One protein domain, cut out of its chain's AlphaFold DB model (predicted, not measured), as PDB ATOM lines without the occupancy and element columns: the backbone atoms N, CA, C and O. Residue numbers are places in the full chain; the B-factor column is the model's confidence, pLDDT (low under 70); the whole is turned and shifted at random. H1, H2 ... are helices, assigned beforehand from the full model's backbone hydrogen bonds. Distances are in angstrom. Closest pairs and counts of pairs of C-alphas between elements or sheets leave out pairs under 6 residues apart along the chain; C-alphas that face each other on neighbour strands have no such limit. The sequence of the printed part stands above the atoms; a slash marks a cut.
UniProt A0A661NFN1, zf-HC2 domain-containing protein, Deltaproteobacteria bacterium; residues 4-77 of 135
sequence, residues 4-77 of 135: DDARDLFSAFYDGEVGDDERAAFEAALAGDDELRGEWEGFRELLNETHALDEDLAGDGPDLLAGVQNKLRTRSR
ATOM      1  N   ASP A   4     233.553 266.408 196.794       90.75
ATOM      2  CA  ASP A   4     234.284 265.700 195.734       90.75
ATOM      3  C   ASP A   4     234.643 264.269 196.163       90.75
ATOM      4  O   ASP A   4     234.276 263.311 195.490       90.75
ATOM      5  N   ASP A   5     235.216 264.114 197.363       90.88
ATOM      6  CA  ASP A   5     235.487 262.793 197.951       90.88
ATOM      7  C   ASP A   5     234.201 261.953 198.078       90.88
ATOM      8  O   ASP A   5     234.216 260.733 197.932       90.88
ATOM      9  N   ALA A   6     233.066 262.601 198.370       91.75
ATOM     10  CA  ALA A   6     231.778 261.927 198.457       91.75
ATOM     11  C   ALA A   6     231.328 261.387 197.090       91.75
ATOM     12  O   ALA A   6     230.871 260.248 197.018       91.75
ATOM     13  N   ARG A   7     231.491 262.156 196.005       92.25
ATOM     14  CA  ARG A   7     231.147 261.713 194.639       92.25
ATOM     15  C   ARG A   7     231.919 260.463 194.234       92.25
ATOM     16  O   ARG A   7     231.325 259.540 193.677       92.25
ATOM     17  N   ASP A   8     233.199 260.393 194.585       94.00
ATOM     18  CA  ASP A   8     234.034 259.213 194.329       94.00
ATOM     19  C   ASP A   8     233.507 257.955 195.044       94.00
ATOM     20  O   ASP A   8     233.680 256.834 194.558       94.00
ATOM     21  N   LEU A   9     232.806 258.127 196.170       93.12
ATOM     22  CA  LEU A   9     232.214 257.035 196.940       93.12
ATOM     23  C   LEU A   9     230.813 256.618 196.478       93.12
ATOM     24  O   LEU A   9     230.310 255.625 196.997       93.12
ATOM     25  N   PHE A  10     230.174 257.294 195.515       93.12
ATOM     26  CA  PHE A  10     228.794 256.976 195.105       93.12
ATOM     27  C   PHE A  10     228.611 255.500 194.722       93.12
ATOM     28  O   PHE A  10     227.690 254.849 195.215       93.12
ATOM     29  N   SER A  11     229.508 254.950 193.895       91.94
ATOM     30  CA  SER A  11     229.430 253.541 193.482       91.94
ATOM     31  C   SER A  11     229.632 252.601 194.670       91.94
ATOM     32  O   SER A  11     228.760 251.792 194.963       91.94
ATOM     33  N   ALA A  12     230.733 252.757 195.412       90.62
ATOM     34  CA  ALA A  12     231.050 251.888 196.547       90.62
ATOM     35  C   ALA A  12     229.969 251.947 197.640       90.62
ATOM     36  O   ALA A  12     229.648 250.939 198.268       90.62
ATOM     37  N   PHE A  13     229.372 253.120 197.862       91.44
ATOM     38  CA  PHE A  13     228.275 253.291 198.805       91.44
ATOM     39  C   PHE A  13     226.993 252.606 198.318       91.44
ATOM     40  O   PHE A  13     226.321 251.954 199.120       91.44
ATOM     41  N   TYR A  14     226.663 252.729 197.026       92.19
ATOM     42  CA  TYR A  14     225.518 252.048 196.408       92.19
ATOM     43  C   TYR A  14     225.650 250.525 196.499       92.19
ATOM     44  O   TYR A  14     224.700 249.858 196.911       92.19
ATOM     45  N   ASP A  15     226.844 250.004 196.213       89.06
ATOM     46  CA  ASP A  15     227.172 248.575 196.254       89.06
ATOM     47  C   ASP A  15     227.357 248.042 197.692       89.06
ATOM     48  O   ASP A  15     227.450 246.835 197.922       89.06
ATOM     49  N   GLY A  16     227.373 248.932 198.692       90.25
ATOM     50  CA  GLY A  16     227.528 248.579 200.103       90.25
ATOM     51  C   GLY A  16     228.952 248.182 200.506       90.25
ATOM     52  O   GLY A  16     229.127 247.586 201.568       90.25
ATOM     53  N   GLU A  17     229.952 248.529 199.697       91.75
ATOM     54  CA  GLU A  17     231.375 248.195 199.867       91.75
ATOM     55  C   GLU A  17     232.155 249.200 200.736       91.75
ATOM     56  O   GLU A  17     233.370 249.089 200.887       91.75
ATOM     57  N   VAL A  18     231.467 250.173 201.333       90.38
ATOM     58  CA  VAL A  18     232.049 251.154 202.262       90.38
ATOM     59  C   VAL A  18     232.026 250.659 203.708       90.38
ATOM     60  O   VAL A  18     231.081 249.989 204.137       90.38
ATOM     61  N   GLY A  19     233.050 251.026 204.484       89.50
ATOM     62  CA  GLY A  19     233.082 250.765 205.927       89.50
ATOM     63  C   GLY A  19     232.087 251.631 206.715       89.50
ATOM     64  O   GLY A  19     231.592 252.640 206.216       89.50
ATOM     65  N   ASP A  20     231.820 251.269 207.974       88.44
ATOM     66  CA  ASP A  20     230.846 251.979 208.826       88.44
ATOM     67  C   ASP A  20     231.220 253.456 209.061       88.44
ATOM     68  O   ASP A  20     230.360 254.338 208.995       88.44
ATOM     69  N   ASP A  21     232.509 253.740 209.276       86.75
ATOM     70  CA  ASP A  21     233.014 255.103 209.495       86.75
ATOM     71  C   ASP A  21     232.876 255.979 208.235       86.75
ATOM     72  O   ASP A  21     232.496 257.151 208.311       86.75
ATOM     73  N   GLU A  22     233.144 255.406 207.058       88.56
ATOM     74  CA  GLU A  22     233.014 256.087 205.764       88.56
ATOM     75  C   GLU A  22     231.548 256.317 205.402       88.56
ATOM     76  O   GLU A  22     231.193 257.399 204.931       88.56
ATOM     77  N   ARG A  23     230.678 255.344 205.696       91.06
ATOM     78  CA  ARG A  23     229.228 255.483 205.534       91.06
ATOM     79  C   ARG A  23     228.688 256.646 206.359       91.06
ATOM     80  O   ARG A  23     227.984 257.494 205.815       91.06
ATOM     81  N   ALA A  24     229.063 256.737 207.634       91.44
ATOM     82  CA  ALA A  24     228.647 257.843 208.494       91.44
ATOM     83  C   ALA A  24     229.166 259.202 207.986       91.44
ATOM     84  O   ALA A  24     228.440 260.199 208.008       91.44
ATOM     85  N   ALA A  25     230.408 259.252 207.491       90.31
ATOM     86  CA  ALA A  25     230.979 260.466 206.909       90.31
ATOM     87  C   ALA A  25     230.276 260.889 205.604       90.31
ATOM     88  O   ALA A  25     230.099 262.087 205.371       90.31
ATOM     89  N   PHE A  26     229.866 259.925 204.776       92.56
ATOM     90  CA  PHE A  26     229.104 260.140 203.547       92.56
ATOM     91  C   PHE A  26     227.692 260.646 203.819       92.56
ATOM     92  O   PHE A  26     227.280 261.660 203.259       92.56
ATOM     93  N   GLU A  27     226.978 260.018 204.750       93.56
ATOM     94  CA  GLU A  27     225.648 260.466 205.167       93.56
ATOM     95  C   GLU A  27     225.687 261.878 205.769       93.56
ATOM     96  O   GLU A  27     224.826 262.707 205.469       93.56
ATOM     97  N   ALA A  28     226.719 262.195 206.557       93.62
ATOM     98  CA  ALA A  28     226.923 263.543 207.082       93.62
ATOM     99  C   ALA A  28     227.194 264.575 205.970       93.62
ATOM    100  O   ALA A  28     226.710 265.704 206.061       93.62
ATOM    101  N   ALA A  29     227.933 264.198 204.920       92.81
ATOM    102  CA  ALA A  29     228.160 265.057 203.756       92.81
ATOM    103  C   ALA A  29     226.853 265.307 202.980       92.81
ATOM    104  O   ALA A  29     226.520 266.459 202.714       92.81
ATOM    105  N   LEU A  30     226.058 264.261 202.722       94.38
ATOM    106  CA  LEU A  30     224.739 264.381 202.081       94.38
ATOM    107  C   LEU A  30     223.739 265.209 202.902       94.38
ATOM    108  O   LEU A  30     222.868 265.882 202.346       94.38
ATOM    109  N   ALA A  31     223.826 265.164 204.230       93.00
ATOM    110  CA  ALA A  31     222.978 265.974 205.101       93.00
ATOM    111  C   ALA A  31     223.353 267.466 205.067       93.00
ATOM    112  O   ALA A  31     222.488 268.313 205.280       93.00
ATOM    113  N   GLY A  32     224.625 267.785 204.810       91.12
ATOM    114  CA  GLY A  32     225.144 269.153 204.794       91.12
ATOM    115  C   GLY A  32     225.091 269.859 203.437       91.12
ATOM    116  O   GLY A  32     225.281 271.073 203.404       91.12
ATOM    117  N   ASP A  33     224.850 269.128 202.347       93.75
ATOM    118  CA  ASP A  33     224.930 269.636 200.975       93.75
ATOM    119  C   ASP A  33     223.731 269.153 200.137       93.75
ATOM    120  O   ASP A  33     223.588 267.967 199.828       93.75
ATOM    121  N   ASP A  34     222.835 270.085 199.797       93.75
ATOM    122  CA  ASP A  34     221.624 269.806 199.019       93.75
ATOM    123  C   ASP A  34     221.928 269.482 197.546       93.75
ATOM    124  O   ASP A  34     221.201 268.697 196.936       93.75
ATOM    125  N   GLU A  35     222.994 270.058 196.979       92.75
ATOM    126  CA  GLU A  35     223.413 269.801 195.595       92.75
ATOM    127  C   GLU A  35     223.954 268.375 195.477       92.75
ATOM    128  O   GLU A  35     223.476 267.591 194.654       92.75
ATOM    129  N   LEU A  36     224.857 268.000 196.386       92.56
ATOM    130  CA  LEU A  36     225.408 266.647 196.465       92.56
ATOM    131  C   LEU A  36     224.316 265.586 196.676       92.56
ATOM    132  O   LEU A  36     224.390 264.489 196.120       92.56
ATOM    133  N   ARG A  37     223.279 265.905 197.461       95.50
ATOM    134  CA  ARG A  37     222.135 265.007 197.660       95.50
ATOM    135  C   ARG A  37     221.338 264.790 196.380       95.50
ATOM    136  O   ARG A  37     220.999 263.649 196.078       95.50
ATOM    137  N   GLY A  38     221.075 265.854 195.625       95.00
ATOM    138  CA  GLY A  38     220.397 265.748 194.334       95.00
ATOM    139  C   GLY A  38     221.191 264.911 193.329       95.00
ATOM    140  O   GLY A  38     220.619 264.072 192.633       95.00
ATOM    141  N   GLU A  39     222.516 265.073 193.293       94.56
ATOM    142  CA  GLU A  39     223.394 264.235 192.466       94.56
ATOM    143  C   GLU A  39     223.333 262.756 192.872       94.56
ATOM    144  O   GLU A  39     223.222 261.881 192.010       94.56
ATOM    145  N   TRP A  40     223.362 262.472 194.177       95.62
ATOM    146  CA  TRP A  40     223.244 261.114 194.707       95.62
ATOM    147  C   TRP A  40     221.899 260.462 194.358       95.62
ATOM    148  O   TRP A  40     221.854 259.297 193.957       95.62
ATOM    149  N   GLU A  41     220.800 261.205 194.479       95.81
ATOM    150  CA  GLU A  41     219.466 260.733 194.102       95.81
ATOM    151  C   GLU A  41     219.385 260.421 192.603       95.81
ATOM    152  O   GLU A  41     218.947 259.328 192.240       95.81
ATOM    153  N   GLY A  42     219.890 261.314 191.746       94.38
ATOM    154  CA  GLY A  42     219.930 261.090 190.298       94.38
ATOM    155  C   GLY A  42     220.797 259.891 189.901       94.38
ATOM    156  O   GLY A  42     220.414 259.101 189.036       94.38
ATOM    157  N   PHE A  43     221.936 259.696 190.571       94.62
ATOM    158  CA  PHE A  43     222.777 258.514 190.382       94.62
ATOM    159  C   PHE A  43     222.032 257.218 190.745       94.62
ATOM    160  O   PHE A  43     222.036 256.260 189.968       94.62
ATOM    161  N   ARG A  44     221.350 257.190 191.900       94.19
ATOM    162  CA  ARG A  44     220.552 256.029 192.331       94.19
ATOM    163  C   ARG A  44     219.401 255.729 191.380       94.19
ATOM    164  O   ARG A  44     219.132 254.558 191.122       94.19
ATOM    165  N   GLU A  45     218.702 256.757 190.910       94.69
ATOM    166  CA  GLU A  45     217.580 256.612 189.983       94.69
ATOM    167  C   GLU A  45     218.035 255.964 188.672       94.69
ATOM    168  O   GLU A  45     217.465 254.952 188.270       94.69
ATOM    169  N   LEU A  46     219.130 256.457 188.084       91.75
ATOM    170  CA  LEU A  46     219.701 255.916 186.848       91.75
ATOM    171  C   LEU A  46     220.084 254.430 186.968       91.75
ATOM    172  O   LEU A  46     219.798 253.628 186.073       91.75
ATOM    173  N   LEU A  47     220.739 254.046 188.068       90.25
ATOM    174  CA  LEU A  47     221.130 252.652 188.292       90.25
ATOM    175  C   LEU A  47     219.919 251.750 188.533       90.25
ATOM    176  O   LEU A  47     219.854 250.657 187.974       90.25
ATOM    177  N   ASN A  48     218.937 252.214 189.307       88.56
ATOM    178  CA  ASN A  48     217.713 251.454 189.545       88.56
ATOM    179  C   ASN A  48     216.896 251.267 188.259       88.56
ATOM    180  O   ASN A  48     216.372 250.180 188.042       88.56
ATOM    181  N   GLU A  49     216.812 252.283 187.396       87.69
ATOM    182  CA  GLU A  49     216.160 252.169 186.086       87.69
ATOM    183  C   GLU A  49     216.876 251.138 185.201       87.69
ATOM    184  O   GLU A  49     216.237 250.294 184.572       87.69
ATOM    185  N   THR A  50     218.211 251.146 185.211       85.06
ATOM    186  CA  THR A  50     219.019 250.165 184.472       85.06
ATOM    187  C   THR A  50     218.795 248.741 184.990       85.06
ATOM    188  O   THR A  50     218.649 247.814 184.194       85.06
ATOM    189  N   HIS A  51     218.730 248.555 186.312       82.88
ATOM    190  CA  HIS A  51     218.422 247.261 186.922       82.88
ATOM    191  C   HIS A  51     216.998 246.793 186.622       82.88
ATOM    192  O   HIS A  51     216.807 245.627 186.287       82.88
ATOM    193  N   ALA A  52     216.013 247.691 186.674       79.88
ATOM    194  CA  ALA A  52     214.635 247.372 186.314       79.88
ATOM    195  C   ALA A  52     214.524 246.923 184.847       79.88
ATOM    196  O   ALA A  52     213.796 245.984 184.543       79.88
ATOM    197  N   LEU A  53     215.299 247.535 183.943       76.19
ATOM    198  CA  LEU A  53     215.360 247.112 182.546       76.19
ATOM    199  C   LEU A  53     215.965 245.705 182.383       76.19
ATOM    200  O   LEU A  53     215.492 244.934 181.550       76.19
ATOM    201  N   ASP A  54     216.996 245.358 183.158       74.19
ATOM    202  CA  ASP A  54     217.570 244.003 183.170       74.19
ATOM    203  C   ASP A  54     216.574 242.971 183.726       74.19
ATOM    204  O   ASP A  54     216.429 241.885 183.165       74.19
ATOM    205  N   GLU A  55     215.816 243.325 184.768       68.62
ATOM    206  CA  GLU A  55     214.751 242.478 185.318       68.62
ATOM    207  C   GLU A  55     213.593 242.274 184.332       68.62
ATOM    208  O   GLU A  55     213.127 241.144 184.178       68.62
ATOM    209  N   ASP A  56     213.172 243.314 183.610       64.06
ATOM    210  CA  ASP A  56     212.156 243.214 182.552       64.06
ATOM    211  C   ASP A  56     212.634 242.358 181.365       64.06
ATOM    212  O   ASP A  56     211.831 241.688 180.716       64.06
ATOM    213  N   LEU A  57     213.942 242.329 181.088       60.44
ATOM    214  CA  LEU A  57     214.545 241.419 180.105       60.44
ATOM    215  C   LEU A  57     214.706 239.987 180.642       60.44
ATOM    216  O   LEU A  57     214.696 239.029 179.860       60.44
ATOM    217  N   ALA A  58     214.876 239.825 181.956       60.53
ATOM    218  CA  ALA A  58     214.970 238.534 182.632       60.53
ATOM    219  C   ALA A  58     213.589 237.898 182.886       60.53
ATOM    220  O   ALA A  58     213.476 236.669 182.970       60.53
ATOM    221  N   GLY A  59     212.537 238.710 182.981       56.94
ATOM    222  CA  GLY A  59     211.148 238.285 183.073       56.94
ATOM    223  C   GLY A  59     210.640 237.759 181.732       56.94
ATOM    224  O   GLY A  59     210.518 238.502 180.770       56.94
ATOM    225  N   ASP A  60     210.301 236.470 181.682       57.53
ATOM    226  CA  ASP A  60     209.676 235.765 180.540       57.53
ATOM    227  C   ASP A  60     210.625 235.226 179.442       57.53
ATOM    228  O   ASP A  60     210.192 234.686 178.421       57.53
ATOM    229  N   GLY A  61     211.941 235.269 179.668       58.31
ATOM    230  CA  GLY A  61     212.922 234.588 178.816       58.31
ATOM    231  C   GLY A  61     213.097 233.099 179.171       58.31
ATOM    232  O   GLY A  61     213.090 232.744 180.352       58.31
ATOM    233  N   PRO A  62     213.298 232.183 178.197       59.81
ATOM    234  CA  PRO A  62     213.685 230.802 178.503       59.81
ATOM    235  C   PRO A  62     214.961 230.804 179.350       59.81
ATOM    236  O   PRO A  62     215.866 231.569 179.043       59.81
ATOM    237  N   ASP A  63     215.054 229.948 180.376       64.50
ATOM    238  CA  ASP A  63     216.206 229.857 181.293       64.50
ATOM    239  C   ASP A  63     217.524 229.616 180.527       64.50
ATOM    240  O   ASP A  63     217.964 228.487 180.269       64.50
ATOM    241  N   LEU A  64     218.162 230.720 180.131       66.62
ATOM    242  CA  LEU A  64     219.440 230.733 179.431       66.62
ATOM    243  C   LEU A  64     220.571 230.344 180.380       66.62
ATOM    244  O   LEU A  64     221.633 229.927 179.921       66.62
ATOM    245  N   LEU A  65     220.345 230.435 181.690       63.81
ATOM    246  CA  LEU A  65     221.307 230.116 182.732       63.81
ATOM    247  C   LEU A  65     221.609 228.616 182.713       63.81
ATOM    248  O   LEU A  65     222.779 228.238 182.629       63.81
ATOM    249  N   ALA A  66     220.589 227.757 182.636       61.69
ATOM    250  CA  ALA A  66     220.784 226.313 182.460       61.69
ATOM    251  C   ALA A  66     221.556 225.975 181.165       61.69
ATOM    252  O   ALA A  66     222.476 225.143 181.161       61.69
ATOM    253  N   GLY A  67     221.227 226.649 180.058       62.44
ATOM    254  CA  GLY A  67     221.870 226.445 178.755       62.44
ATOM    255  C   GLY A  67     223.332 226.903 178.721       62.44
ATOM    256  O   GLY A  67     224.213 226.177 178.238       62.44
ATOM    257  N   VAL A  68     223.614 228.082 179.277       67.94
ATOM    258  CA  VAL A  68     224.960 228.656 179.383       67.94
ATOM    259  C   VAL A  68     225.801 227.857 180.371       67.94
ATOM    260  O   VAL A  68     226.929 227.507 180.028       67.94
ATOM    261  N   GLN A  69     225.264 227.460 181.529       66.50
ATOM    262  CA  GLN A  69     225.968 226.606 182.491       66.50
ATOM    263  C   GLN A  69     226.372 225.267 181.871       66.50
ATOM    264  O   GLN A  69     227.524 224.844 182.005       66.50
ATOM    265  N   ASN A  70     225.474 224.604 181.135       66.31
ATOM    266  CA  ASN A  70     225.799 223.321 180.515       66.31
ATOM    267  C   ASN A  70     226.835 223.480 179.385       66.31
ATOM    268  O   ASN A  70     227.742 222.649 179.234       66.31
ATOM    269  N   LYS A  71     226.770 224.588 178.636       68.25
ATOM    270  CA  LYS A  71     227.739 224.922 177.583       68.25
ATOM    271  C   LYS A  71     229.108 225.304 178.155       68.25
ATOM    272  O   LYS A  71     230.129 224.842 177.639       68.25
ATOM    273  N   LEU A  72     229.150 226.051 179.259       64.19
ATOM    274  CA  LEU A  72     230.373 226.413 179.976       64.19
ATOM    275  C   LEU A  72     230.998 225.189 180.653       64.19
ATOM    276  O   LEU A  72     232.212 225.008 180.584       64.19
ATOM    277  N   ARG A  73     230.195 224.285 181.227       61.03
ATOM    278  CA  ARG A  73     230.660 223.011 181.806       61.03
ATOM    279  C   ARG A  73     231.280 222.098 180.749       61.03
ATOM    280  O   ARG A  73     232.353 221.538 180.968       61.03
ATOM    281  N   THR A  74     230.642 222.004 179.585       64.62
ATOM    282  CA  THR A  74     231.120 221.176 178.468       64.62
ATOM    283  C   THR A  74     232.397 221.750 177.847       64.62
ATOM    284  O   THR A  74     233.332 221.003 177.561       64.62
ATOM    285  N   ARG A  75     232.487 223.080 177.698       64.25
ATOM    286  CA  ARG A  75     233.671 223.749 177.132       64.25
ATOM    287  C   ARG A  75     234.837 223.857 178.121       64.25
ATOM    288  O   ARG A  75     235.987 223.768 177.703       64.25
ATOM    289  N   SER A  76     234.562 224.025 179.414       59.19
ATOM    290  CA  SER A  76     235.599 224.192 180.446       59.19
ATOM    291  C   SER A  76     236.169 222.876 180.978       59.19
ATOM    292  O   SER A  76     237.155 222.919 181.715       59.19
ATOM    293  N   ARG A  77     235.580 221.713 180.641       57.03
ATOM    294  CA  ARG A  77     236.031 220.378 181.101       57.03
ATOM    295  C   ARG A  77     236.248 220.287 182.626       57.03
ATOM    296  O   ARG A  77     237.022 219.462 183.098       57.03
TER     297      ARG A  77
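AT A GLANCE: This is residues 4 to 77 of the 135 residues of the protein "zf-HC2 domain-containing protein" of Deltaproteobacteria bacterium (UniProt A0A661NFN1). One long helix, H4, makes most of the length, with a small compact head of H1, H2 and H3 gathered by its first part and a lone helix, H5, past its far end, like an open bracket with unequal arms. Residues 48 to 77, the later part of H4 and the whole of H5, stick out from the head and have no other part near them. The printed part has 74 residues with five named helices, in the order H1, H2, H3, H4, H5, and no named strand; the class is all helix. The whole is extended, with a radius of gyration of the C-alphas of 18.7 A, and its C-alphas span 54 by 28 by 17 A.

IN THESE COORDINATES: H4, residues 34 to 58, is the longest helix, 35.9 A from first to last C-alpha, from (221.624, 269.806, 199.019) to (214.970, 238.534, 182.632). Before it come H1, residues 4 to 8, 6.6 A long and beginning at C-alpha 4 (234.284, 265.700, 195.734), H2, residues 10 to 14, 6.1 A, and H3, residues 20 to 32, 18.5 A. After it comes H5, residues 64 to 76, 17.5 A long, which ends at C-alpha 76 (235.599, 224.192, 180.446).

HOW THE PARTS SIT: H4 touches H3 only at the corner by their link, where the C-alphas of Leu 30 and Arg 37, the closest, are 5.2 A apart. Their lines stand at a steep tilt of 63 degrees, opposite ways. H4 and H2 only just touch, with 3 pairs of C-alphas within 8 A; the closest are those of Phe 10 and Trp 40, 6.9 A apart, and H4 touches H2 with residues 40 to 44 alone. H1 is close to H4 but not clearly touching, its closest C-alphas being those of Arg 7 and Leu 36 at 7.8 A. H1 and H3 are also close but not clearly touching, with the C-alphas of Ala 6 and Phe 26 the closest at 6.0 A. H2 and H3 stand likewise close but not clearly touching, Phe 13 and Arg 23 having the closest C-alphas at 7.1 A. H1 and H2 meet only through their link. H5 is apart from H1, H2, H3 and H4. In H1, H2, H3, H4 and H5 every O i to N i+4 pair is within hydrogen-bond range.

THE WHOLE: The C-alphas of Gly 32 and Arg 77, the two farthest apart, are 55.3 A from each other. Without residues 48 to 77, which stand free, the body of 44 residues spans 23 by 23 by 14 A. The printed part has no cut, and its four links are tight. The mean pLDDT of the printed part is 82.1; residues 55 to 77 are under 70, and H5 has a mean of 64.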